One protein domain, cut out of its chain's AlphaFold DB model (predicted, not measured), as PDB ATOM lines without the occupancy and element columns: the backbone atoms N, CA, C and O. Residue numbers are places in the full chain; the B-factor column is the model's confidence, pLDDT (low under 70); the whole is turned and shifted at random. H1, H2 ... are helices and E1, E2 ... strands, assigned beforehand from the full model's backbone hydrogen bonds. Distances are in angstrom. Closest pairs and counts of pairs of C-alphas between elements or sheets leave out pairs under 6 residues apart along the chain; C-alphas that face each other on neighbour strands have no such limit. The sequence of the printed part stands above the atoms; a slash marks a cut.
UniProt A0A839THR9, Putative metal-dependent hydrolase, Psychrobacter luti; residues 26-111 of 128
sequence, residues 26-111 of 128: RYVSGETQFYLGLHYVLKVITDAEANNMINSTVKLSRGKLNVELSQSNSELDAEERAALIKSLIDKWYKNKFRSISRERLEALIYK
ATOM      1  N   ARG A  26      96.832 109.905  90.081       93.75
ATOM      2  CA  ARG A  26      96.916 109.020  88.907       93.75
ATOM      3  C   ARG A  26      98.331 108.928  88.337       93.75
ATOM      4  O   ARG A  26      98.571 108.120  87.452       93.75
ATOM      5  N   TYR A  27      99.273 109.726  88.846       95.00
ATOM      6  CA  TYR A  27     100.684 109.736  88.448       95.00
ATOM      7  C   TYR A  27     100.898 109.991  86.947       95.00
ATOM      8  O   TYR A  27     101.809 109.445  86.327       95.00
ATOM      9  N   VAL A  28     100.077 110.871  86.372       94.19
ATOM     10  CA  VAL A  28     100.164 111.290  84.967       94.19
ATOM     11  C   VAL A  28     100.892 112.626  84.809       94.19
ATOM     12  O   VAL A  28     100.982 113.428  85.744       94.19
ATOM     13  N   SER A  29     101.407 112.887  83.606       95.00
ATOM     14  CA  SER A  29     102.000 114.185  83.261       95.00
ATOM     15  C   SER A  29     101.031 115.335  83.556       95.00
ATOM     16  O   SER A  29      99.858 115.273  83.201       95.00
ATOM     17  N   GLY A  30     101.530 116.393  84.194       95.44
ATOM     18  CA  GLY A  30     100.735 117.542  84.635       95.44
ATOM     19  C   GLY A  30     100.323 117.487  86.107       95.44
ATOM     20  O   GLY A  30     100.041 118.533  86.691       95.44
ATOM     21  N   GLU A  31     100.341 116.313  86.748       95.19
ATOM     22  CA  GLU A  31     100.018 116.220  88.174       95.19
ATOM     23  C   GLU A  31     101.051 116.912  89.064       95.19
ATOM     24  O   GLU A  31     102.240 116.977  88.757       95.19
ATOM     25  N   THR A  32     100.603 117.387  90.226       95.00
ATOM     26  CA  THR A  32     101.477 118.055  91.194       95.00
ATOM     27  C   THR A  32     102.137 117.059  92.151       95.00
ATOM     28  O   THR A  32     101.486 116.227  92.799       95.00
ATOM     29  N   GLN A  33     103.453 117.191  92.293       95.19
ATOM     30  CA  GLN A  33     104.279 116.497  93.275       95.19
ATOM     31  C   GLN A  33     104.909 117.510  94.230       95.19
ATOM     32  O   GLN A  33     105.375 118.571  93.823       95.19
ATOM     33  N   PHE A  34     104.907 117.180  95.517       92.88
ATOM     34  CA  PHE A  34     105.338 118.088  96.576       92.88
ATOM     35  C   PHE A  34     106.755 117.745  97.003       92.88
ATOM     36  O   PHE A  34     107.041 116.593  97.319       92.88
ATOM     37  N   TYR A  35     107.648 118.722  97.060       94.56
ATOM     38  CA  TYR A  35     108.990 118.503  97.588       94.56
ATOM     39  C   TYR A  35     109.480 119.759  98.297       94.56
ATOM     40  O   TYR A  35     109.460 120.839  97.719       94.56
ATOM     41  N   LEU A  36     109.886 119.616  99.564       90.69
ATOM     42  CA  LEU A  36     110.389 120.713 100.406       90.69
ATOM     43  C   LEU A  36     109.463 121.947 100.453       90.69
ATOM     44  O   LEU A  36     109.930 123.080 100.437       90.69
ATOM     45  N   GLY A  37     108.145 121.726 100.492       91.94
ATOM     46  CA  GLY A  37     107.150 122.807 100.539       91.94
ATOM     47  C   GLY A  37     106.853 123.471  99.191       91.94
ATOM     48  O   GLY A  37     106.078 124.419  99.145       91.94
ATOM     49  N   LEU A  38     107.428 122.972  98.094       94.31
ATOM     50  CA  LEU A  38     107.186 123.472  96.744       94.31
ATOM     51  C   LEU A  38     106.358 122.487  95.916       94.31
ATOM     52  O   LEU A  38     106.428 121.268  96.104       94.31
ATOM     53  N   HIS A  39     105.581 123.041  94.985       95.62
ATOM     54  CA  HIS A  39     104.772 122.296  94.024       95.62
ATOM     55  C   HIS A  39     105.545 122.155  92.713       95.62
ATOM     56  O   HIS A  39     105.879 123.147  92.069       95.62
ATOM     57  N   TYR A  40     105.808 120.917  92.310       97.12
ATOM     58  CA  TYR A  40     106.474 120.590  91.057       97.12
ATOM     59  C   TYR A  40     105.529 119.833  90.139       97.12
ATOM     60  O   TYR A  40     104.814 118.931  90.574       97.12
ATOM     61  N   VAL A  41     105.559 120.165  88.853       97.31
ATOM     62  CA  VAL A  41     104.776 119.448  87.843       97.31
ATOM     63  C   VAL A  41     105.480 118.137  87.497       97.31
ATOM     64  O   VAL A  41     106.672 118.137  87.178       97.31
ATOM     65  N   LEU A  42     104.744 117.029  87.546       97.56
ATOM     66  CA  LEU A  42     105.180 115.724  87.062       97.56
ATOM     67  C   LEU A  42     105.236 115.747  85.535       97.56
ATOM     68  O   LEU A  42     104.257 116.092  84.876       97.56
ATOM     69  N   LYS A  43     106.374 115.359  84.965       96.12
ATOM     70  CA  LYS A  43     106.532 115.158  83.525       96.12
ATOM     71  C   LYS A  43     107.000 113.731  83.275       96.12
ATOM     72  O   LYS A  43     108.141 113.403  83.572       96.12
ATOM     73  N   VAL A  44     106.120 112.904  82.732       93.88
ATOM     74  CA  VAL A  44     106.438 111.543  82.298       93.88
ATOM     75  C   VAL A  44     106.924 111.609  80.853       93.88
ATOM     76  O   VAL A  44     106.262 112.210  80.007       93.88
ATOM     77  N   ILE A  45     108.100 111.046  80.595       90.62
ATOM     78  CA  ILE A  45     108.757 111.017  79.288       90.62
ATOM     79  C   ILE A  45     108.822 109.555  78.849       90.62
ATOM     80  O   ILE A  45     109.408 108.726  79.546       90.62
ATOM     81  N   THR A  46     108.191 109.258  77.715       85.00
ATOM     82  CA  THR A  46     108.044 107.904  77.153       85.00
ATOM     83  C   THR A  46     108.707 107.743  75.786       85.00
ATOM     84  O   THR A  46     108.602 106.673  75.204       85.00
ATOM     85  N   ASP A  47     109.360 108.782  75.250       74.94
ATOM     86  CA  ASP A  47     109.904 108.745  73.888       74.94
ATOM     87  C   ASP A  47     110.964 107.647  73.743       74.94
ATOM     88  O   ASP A  47     112.057 107.726  74.317       74.94
ATOM     89  N   ALA A  48     110.617 106.622  72.962       55.91
ATOM     90  CA  ALA A  48     111.401 105.410  72.767       55.91
ATOM     91  C   ALA A  48     112.686 105.651  71.958       55.91
ATOM     92  O   ALA A  48     113.682 104.974  72.206       55.91
ATOM     93  N   GLU A  49     112.693 106.619  71.034       55.47
ATOM     94  CA  GLU A  49     113.847 106.912  70.165       55.47
ATOM     95  C   GLU A  49     114.939 107.723  70.873       55.47
ATOM     96  O   GLU A  49     116.127 107.493  70.657       55.47
ATOM     97  N   ALA A  50     114.557 108.653  71.751       54.69
ATOM     98  CA  ALA A  50     115.505 109.548  72.410       54.69
ATOM     99  C   ALA A  50     116.156 108.931  73.655       54.69
ATOM    100  O   ALA A  50     117.263 109.324  74.022       54.69
ATOM    101  N   ASN A  51     115.473 108.001  74.334       56.25
ATOM    102  CA  ASN A  51     115.891 107.628  75.680       56.25
ATOM    103  C   ASN A  51     116.879 106.466  75.744       56.25
ATOM    104  O   ASN A  51     117.646 106.484  76.694       56.25
ATOM    105  N   ASN A  52     116.902 105.506  74.801       59.78
ATOM    106  CA  ASN A  52     117.785 104.308  74.780       59.78
ATOM    107  C   ASN A  52     118.236 103.814  76.180       59.78
ATOM    108  O   ASN A  52     119.393 103.459  76.415       59.78
ATOM    109  N   MET A  53     117.328 103.898  77.161       62.62
ATOM    110  CA  MET A  53     117.678 103.880  78.576       62.62
ATOM    111  C   MET A  53     117.236 102.551  79.130       62.62
ATOM    112  O   MET A  53     116.050 102.226  79.158       62.62
ATOM    113  N   ILE A  54     118.223 101.812  79.617       69.12
ATOM    114  CA  ILE A  54     118.035 100.490  80.210       69.12
ATOM    115  C   ILE A  54     117.210 100.596  81.506       69.12
ATOM    116  O   ILE A  54     116.458  99.688  81.839       69.12
ATOM    117  N   ASN A  55     117.307 101.721  82.228       80.44
ATOM    118  CA  ASN A  55     116.689 101.902  83.542       80.44
ATOM    119  C   ASN A  55     115.842 103.173  83.612       80.44
ATOM    120  O   ASN A  55     116.306 104.248  83.244       80.44
ATOM    121  N   SER A  56     114.639 103.078  84.184       88.56
ATOM    122  CA  SER A  56     113.794 104.251  84.440       88.56
ATOM    123  C   SER A  56     114.368 105.134  85.554       88.56
ATOM    124  O   SER A  56     114.829 104.632  86.582       88.56
ATOM    125  N   THR A  57     114.327 106.454  85.367       91.56
ATOM    126  CA  THR A  57     114.981 107.425  86.260       91.56
ATOM    127  C   THR A  57     114.060 108.594  86.603       91.56
ATOM    128  O   THR A  57     113.173 108.962  85.840       91.56
ATOM    129  N   VAL A  58     114.274 109.191  87.781       96.00
ATOM    130  CA  VAL A  58     113.544 110.376  88.252       96.00
ATOM    131  C   VAL A  58     114.519 111.511  88.527       96.00
ATOM    132  O   VAL A  58     115.484 111.349  89.280       96.00
ATOM    133  N   LYS A  59     114.243 112.688  87.964       95.00
ATOM    134  CA  LYS A  59     115.071 113.882  88.136       95.00
ATOM    135  C   LYS A  59     114.227 115.138  88.286       95.00
ATOM    136  O   LYS A  59     113.404 115.472  87.440       95.00
ATOM    137  N   LEU A  60     114.522 115.901  89.333       96.38
ATOM    138  CA  LEU A  60     114.026 117.263  89.479       96.38
ATOM    139  C   LEU A  60     114.909 118.206  88.656       96.38
ATOM    140  O   LEU A  60     116.093 118.364  88.958       96.38
ATOM    141  N   SER A  61     114.363 118.812  87.606       94.50
ATOM    142  CA  SER A  61     115.080 119.792  86.785       94.50
ATOM    143  C   SER A  61     114.114 120.833  86.227       94.50
ATOM    144  O   SER A  61     112.963 120.528  85.920       94.50
ATOM    145  N   ARG A  62     114.572 122.089  86.117       92.25
ATOM    146  CA  ARG A  62     113.791 123.205  85.541       92.25
ATOM    147  C   ARG A  62     112.374 123.346  86.136       92.25
ATOM    148  O   ARG A  62     111.413 123.561  85.404       92.25
ATOM    149  N   GLY A  63     112.235 123.165  87.452       93.25
ATOM    150  CA  GLY A  63     110.939 123.256  88.139       93.25
ATOM    151  C   GLY A  63     109.964 122.108  87.843       93.25
ATOM    152  O   GLY A  63     108.778 122.225  88.141       93.25
ATOM    153  N   LYS A  64     110.437 120.995  87.270       96.25
ATOM    154  CA  LYS A  64     109.624 119.816  86.945       96.25
ATOM    155  C   LYS A  64     110.243 118.559  87.533       96.25
ATOM    156  O   LYS A  64     111.468 118.408  87.536       96.25
ATOM    157  N   LEU A  65     109.396 117.659  88.017       97.12
ATOM    158  CA  LEU A  65     109.806 116.314  88.392       97.12
ATOM    159  C   LEU A  65     109.660 115.431  87.155       97.12
ATOM    160  O   LEU A  65     108.557 115.018  86.806       97.12
ATOM    161  N   ASN A  66     110.769 115.205  86.462       96.12
ATOM    162  CA  ASN A  66     110.790 114.400  85.252       96.12
ATOM    163  C   ASN A  66     110.960 112.931  85.630       96.12
ATOM    164  O   ASN A  66     111.816 112.598  86.455       96.12
ATOM    165  N   VAL A  67     110.138 112.080  85.031       95.31
ATOM    166  CA  VAL A  67     110.203 110.626  85.139       95.31
ATOM    167  C   VAL A  67     110.410 110.093  83.735       95.31
ATOM    168  O   VAL A  67     109.525 110.195  82.889       95.31
ATOM    169  N   GLU A  68     111.601 109.571  83.493       92.81
ATOM    170  CA  GLU A  68     112.009 108.980  82.224       92.81
ATOM    171  C   GLU A  68     111.801 107.472  82.339       92.81
ATOM    172  O   GLU A  68     112.392 106.822  83.210       92.81
ATOM    173  N   LEU A  69     110.904 106.927  81.517       90.88
ATOM    174  CA  LEU A  69     110.604 105.498  81.484       90.88
ATOM    175  C   LEU A  69     111.471 104.801  80.428       90.88
ATOM    176  O   LEU A  69     111.812 105.390  79.405       90.88
ATOM    177  N   SER A  70     111.836 103.545  80.685       88.12
ATOM    178  CA  SER A  70     112.464 102.690  79.669       88.12
ATOM    179  C   SER A  70     111.414 102.214  78.664       88.12
ATOM    180  O   SER A  70     110.223 102.221  78.971       88.12
ATOM    181  N   GLN A  71     111.856 101.738  77.496       79.88
ATOM    182  CA  GLN A  71     110.964 101.260  76.427       79.88
ATOM    183  C   GLN A  71     109.998 100.161  76.908       79.88
ATOM    184  O   GLN A  71     108.793 100.253  76.699       79.88
ATOM    185  N   SER A  72     110.497  99.183  77.669       80.25
ATOM    186  CA  SER A  72     109.664  98.122  78.261       80.25
ATOM    187  C   SER A  72     108.580  98.657  79.202       80.25
ATOM    188  O   SER A  72     107.508  98.080  79.326       80.25
ATOM    189  N   ASN A  73     108.868  99.760  79.893       82.56
ATOM    190  CA  ASN A  73     107.991 100.330  80.909       82.56
ATOM    191  C   ASN A  73     106.995 101.339  80.319       82.56
ATOM    192  O   ASN A  73     106.018 101.689  80.982       82.56
ATOM    193  N   SER A  74     107.238 101.838  79.101       79.94
ATOM    194  CA  SER A  74     106.289 102.703  78.392       79.94
ATOM    195  C   SER A  74     105.100 101.937  77.817       79.94
ATOM    196  O   SER A  74     104.021 102.516  77.721       79.94
ATOM    197  N   GLU A  75     105.281 100.654  77.497       82.00
ATOM    198  CA  GLU A  75     104.249  99.778  76.919       82.00
ATOM    199  C   GLU A  75     103.282  99.188  77.960       82.00
ATOM    200  O   GLU A  75     102.291  98.568  77.589       82.00
ATOM    201  N   LEU A  76     103.540  99.408  79.253       84.88
ATOM    202  CA  LEU A  76     102.680  98.945  80.344       84.88
ATOM    203  C   LEU A  76     101.298  99.610  80.328       84.88
ATOM    204  O   LEU A  76     101.142 100.777  79.935       84.88
ATOM    205  N   ASP A  77     100.325  98.895  80.890       90.56
ATOM    206  CA  ASP A  77      98.981  99.407  81.118       90.56
ATOM    207  C   ASP A  77      98.993 100.646  82.022       90.56
ATOM    208  O   ASP A  77      99.915 100.897  82.808       90.56
ATOM    209  N   ALA A  78      97.949 101.472  81.914       88.50
ATOM    210  CA  ALA A  78      97.900 102.761  82.604       88.50
ATOM    211  C   ALA A  78      98.028 102.636  84.134       88.50
ATOM    212  O   ALA A  78      98.699 103.462  84.758       88.50
ATOM    213  N   GLU A  79      97.420 101.607  84.726       90.88
ATOM    214  CA  GLU A  79      97.461 101.358  86.171       90.88
ATOM    215  C   GLU A  79      98.837 100.863  86.630       90.88
ATOM    216  O   GLU A  79      99.403 101.391  87.593       90.88
ATOM    217  N   GLU A  80      99.423  99.912  85.902       92.12
ATOM    218  CA  GLU A  80     100.758  99.376  86.179       92.12
ATOM    219  C   GLU A  80     101.825 100.462  86.054       92.12
ATOM    220  O   GLU A  80     102.688 100.623  86.925       92.12
ATOM    221  N   ARG A  81     101.717 101.291  85.012       92.25
ATOM    222  CA  ARG A  81     102.587 102.448  84.809       92.25
ATOM    223  C   ARG A  81     102.449 103.459  85.945       92.25
ATOM    224  O   ARG A  81     103.462 103.969  86.423       92.25
ATOM    225  N   ALA A  82     101.234 103.741  86.413       93.69
ATOM    226  CA  ALA A  82     101.021 104.640  87.548       93.69
ATOM    227  C   ALA A  82     101.666 104.095  88.836       93.69
ATOM    228  O   ALA A  82     102.345 104.840  89.552       93.69
ATOM    229  N   ALA A  83     101.527 102.792  89.106       94.56
ATOM    230  CA  ALA A  83     102.164 102.129  90.242       94.56
ATOM    231  C   ALA A  83     103.701 102.169  90.152       94.56
ATOM    232  O   ALA A  83     104.381 102.468  91.143       94.56
ATOM    233  N   LEU A  84     104.256 101.952  88.957       94.75
ATOM    234  CA  LEU A  84     105.688 102.063  88.693       94.75
ATOM    235  C   LEU A  84     106.196 103.491  88.935       94.75
ATOM    236  O   LEU A  84     107.154 103.683  89.686       94.75
ATOM    237  N   ILE A  85     105.544 104.502  88.350       95.19
ATOM    238  CA  ILE A  85     105.915 105.916  88.520       95.19
ATOM    239  C   ILE A  85     105.874 106.300  89.999       95.19
ATOM    240  O   ILE A  85     106.808 106.929  90.501       95.19
ATOM    241  N   LYS A  86     104.831 105.881  90.723       95.50
ATOM    242  CA  LYS A  86     104.739 106.077  92.170       95.50
ATOM    243  C   LYS A  86     105.953 105.494  92.894       95.50
ATOM    244  O   LYS A  86     106.582 106.198  93.681       95.50
ATOM    245  N   SER A  87     106.301 104.239  92.616       95.56
ATOM    246  CA  SER A  87     107.451 103.560  93.227       95.56
ATOM    247  C   SER A  87     108.776 104.278  92.934       95.56
ATOM    248  O   SER A  87     109.597 104.486  93.834       95.56
ATOM    249  N   LEU A  88     108.966 104.733  91.693       95.88
ATOM    250  CA  LEU A  88     110.145 105.493  91.272       95.88
ATOM    251  C   LEU A  88     110.262 106.826  92.024       95.88
ATOM    252  O   LEU A  88     111.341 107.172  92.515       95.88
ATOM    253  N   ILE A  89     109.153 107.553  92.163       96.12
ATOM    254  CA  ILE A  89     109.092 108.810  92.914       96.12
ATOM    255  C   ILE A  89     109.344 108.567  94.411       96.12
ATOM    256  O   ILE A  89     110.147 109.275  95.021       96.12
ATOM    257  N   ASP A  90     108.739 107.535  95.004       95.00
ATOM    258  CA  ASP A  90     108.953 107.165  96.409       95.00
ATOM    259  C   ASP A  90     110.433 106.832  96.671       95.00
ATOM    260  O   ASP A  90     111.025 107.280  97.661       95.00
ATOM    261  N   LYS A  91     111.078 106.095  95.757       95.56
ATOM    262  CA  LYS A  91     112.521 105.812  95.804       95.56
ATOM    263  C   LYS A  91     113.349 107.093  95.686       95.56
ATOM    264  O   LYS A  91     114.321 107.261  96.424       95.56
ATOM    265  N   TRP A  92     112.957 108.007  94.802       96.44
ATOM    266  CA  TRP A  92     113.620 109.298  94.638       96.44
ATOM    267  C   TRP A  92     113.567 110.138  95.922       96.44
ATOM    268  O   TRP A  92     114.611 110.615  96.369       96.44
ATOM    269  N   TYR A  93     112.407 110.234  96.585       95.31
ATOM    270  CA  TYR A  93     112.284 110.924  97.876       95.31
ATOM    271  C   TYR A  93     113.164 110.298  98.958       95.31
ATOM    272  O   TYR A  93     113.871 111.018  99.663       95.31
ATOM    273  N   LYS A  94     113.177 108.963  99.069       94.62
ATOM    274  CA  LYS A  94     114.033 108.247 100.033       94.62
ATOM    275  C   LYS A  94     115.514 108.549  99.806       94.62
ATOM    276  O   LYS A  94     116.251 108.788 100.762       94.62
ATOM    277  N   ASN A  95     115.952 108.574  98.549       95.31
ATOM    278  CA  ASN A  95     117.332 108.896  98.196       95.31
ATOM    279  C   ASN A  95     117.670 110.361  98.491       95.31
ATOM    280  O   ASN A  95     118.724 110.639  99.062       95.31
ATOM    281  N   LYS A  96     116.764 111.295  98.168       95.19
ATOM    282  CA  LYS A  96     116.930 112.714  98.507       95.19
ATOM    283  C   LYS A  96     117.025 112.939 100.008       95.19
ATOM    284  O   LYS A  96     117.929 113.650 100.434       95.19
ATOM    285  N   PHE A  97     116.173 112.284 100.793       94.62
ATOM    286  CA  PHE A  97     116.261 112.312 102.247       94.62
ATOM    287  C   PHE A  97     117.643 111.865 102.725       94.62
ATOM    288  O   PHE A  97     118.309 112.640 103.393       94.62
ATOM    289  N   ARG A  98     118.108 110.673 102.320       94.31
ATOM    290  CA  ARG A  98     119.414 110.127 102.741       94.31
ATOM    291  C   ARG A  98     120.586 111.045 102.397       94.31
ATOM    292  O   ARG A  98     121.519 111.160 103.183       94.31
ATOM    293  N   SER A  99     120.544 111.666 101.218       94.56
ATOM    294  CA  SER A  99     121.571 112.607 100.769       94.56
ATOM    295  C   SER A  99     121.568 113.874 101.622       94.56
ATOM    296  O   SER A  99     122.591 114.229 102.195       94.56
ATOM    297  N   ILE A 100     120.409 114.529 101.742       94.19
ATOM    298  CA  ILE A 100     120.280 115.816 102.437       94.19
ATOM    299  C   ILE A 100     120.484 115.645 103.941       94.19
ATOM    300  O   ILE A 100     121.126 116.480 104.565       94.19
ATOM    301  N   SER A 101     119.963 114.575 104.542       93.06
ATOM    302  CA  SER A 101     120.124 114.326 105.975       93.06
ATOM    303  C   SER A 101     121.590 114.147 106.345       93.06
ATOM    304  O   SER A 101     122.014 114.670 107.369       93.06
ATOM    305  N   ARG A 102     122.365 113.442 105.508       92.38
ATOM    306  CA  ARG A 102     123.806 113.256 105.704       92.38
ATOM    307  C   ARG A 102     124.545 114.587 105.613       92.38
ATOM    308  O   ARG A 102     125.218 114.957 106.563       92.38
ATOM    309  N   GLU A 103     124.339 115.324 104.523       93.75
ATOM    310  CA  GLU A 103     124.970 116.631 104.297       93.75
ATOM    311  C   GLU A 103     124.669 117.611 105.442       93.75
ATOM    312  O   GLU A 103     125.555 118.281 105.969       93.75
ATOM    313  N   ARG A 104     123.405 117.671 105.883       92.88
ATOM    314  CA  ARG A 104     122.991 118.538 106.991       92.88
ATOM    315  C   ARG A 104     123.568 118.090 108.326       92.88
ATOM    316  O   ARG A 104     123.933 118.950 109.121       92.88
ATOM    317  N   LEU A 105     123.648 116.785 108.575       91.56
ATOM    318  CA  LEU A 105     124.229 116.259 109.804       91.56
ATOM    319  C   LEU A 105     125.726 116.577 109.884       91.56
ATOM    320  O   LEU A 105     126.175 117.096 110.901       91.56
ATOM    321  N   GLU A 106     126.466 116.346 108.801       89.75
ATOM    322  CA  GLU A 106     127.894 116.673 108.694       89.75
ATOM    323  C   GLU A 106     128.143 118.174 108.891       89.75
ATOM    324  O   GLU A 106     129.046 118.566 109.623       89.75
ATOM    325  N   ALA A 107     127.296 119.040 108.329       90.94
ATOM    326  CA  ALA A 107     127.417 120.485 108.523       90.94
ATOM    327  C   ALA A 107     127.119 120.953 109.964       90.94
ATOM    328  O   ALA A 107     127.574 122.025 110.377       90.94
ATOM    329  N   LEU A 108     126.316 120.194 110.716       90.44
ATOM    330  CA  LEU A 108     125.912 120.539 112.079       90.44
ATOM    331  C   LEU A 108     126.839 119.954 113.139       90.44
ATOM    332  O   LEU A 108     127.030 120.612 114.157       90.44
ATOM    333  N   ILE A 109     127.426 118.774 112.912       88.75
ATOM    334  CA  ILE A 109     128.196 118.056 113.937       88.75
ATOM    335  C   ILE A 109     129.378 118.883 114.457       88.75
ATOM    336  O   ILE A 109     129.606 118.945 115.659       88.75
ATOM    337  N   TYR A 110     130.039 119.645 113.582       83.62
ATOM    338  CA  TYR A 110     131.140 120.534 113.966       83.62
ATOM    339  C   TYR A 110     130.710 121.735 114.825       83.62
ATOM    340  O   TYR A 110     131.555 122.395 115.423       83.62
ATOM    341  N   LYS A 111     129.411 122.047 114.884       89.31
ATOM    342  CA  LYS A 111     128.862 123.157 115.681       89.31
ATOM    343  C   LYS A 111     128.378 122.718 117.062       89.31
ATOM    344  O   LYS A 111     128.067 123.577 117.882       89.31
TER     345      LYS A 111
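This is residues 26 to 111 of the 128 residues of the protein "Putative metal-dependent hydrolase" of Psychrobacter luti (UniProt A0A839THR9). A small, curled sheet of four strands has one long helix, H3, over one face, making two layers, helix on sheet. H3 runs slantwise past the sheet, and residues 97 to 111 stick out as an arm that makes much of the length. The printed part has 86 residues, with three named helices and four named strands that follow along the chain as E1, E2, H1, E3, E4, H2, H3; the mixed sheet runs E1, E2, E4, E3, and the class is mixed, helices and strands. The whole is loose, with a radius of gyration of the C-alphas of 15.0 A and spans of 51 by 26 by 23 A.

E1 is residues 32 to 35, beginning at C-alpha 32 (101.477, 118.055, 91.194). E2 is residues 38 to 45, 21.5 A long; E4 is 64 to 68, 12.1 A; E3 is 57 to 61, 12.4 A. H3, residues 78 to 109, is 46.2 A long and ends at C-alpha 109 (128.196, 118.056, 113.937). H1 is residues 48 to 51 and H2 residues 71 to 74.

The sheet is strongly twisted. E2 and E4 are parallel, with N 45 and O 67 2.8 A apart. Hairpin E1 and E2 has N 33 and O 40 at 2.8 A; hairpin E3 and E4 has N 66 and O 59 at 2.8 A. H3 is on the sheet at a height of 7.2 A, over E2, E4 and E3; its closest C-alphas to E3 are those of Trp 92 and Val 58, 6.5 A. H1 and H2 are not on the sheet; they are close but not clearly touching, C-alphas 48 and 71 being 5.6 A apart. In H3 every O i to N i+4 pair is within hydrogen-bond range; H1 and H2 are too short for such a pair.

The C-alphas of Glu 75 and Lys 111, the two farthest apart, are 51.5 A apart. The printed part has no cut, and its six links between named elements are tight. Residues 48 to 54 have pLDDT under 70.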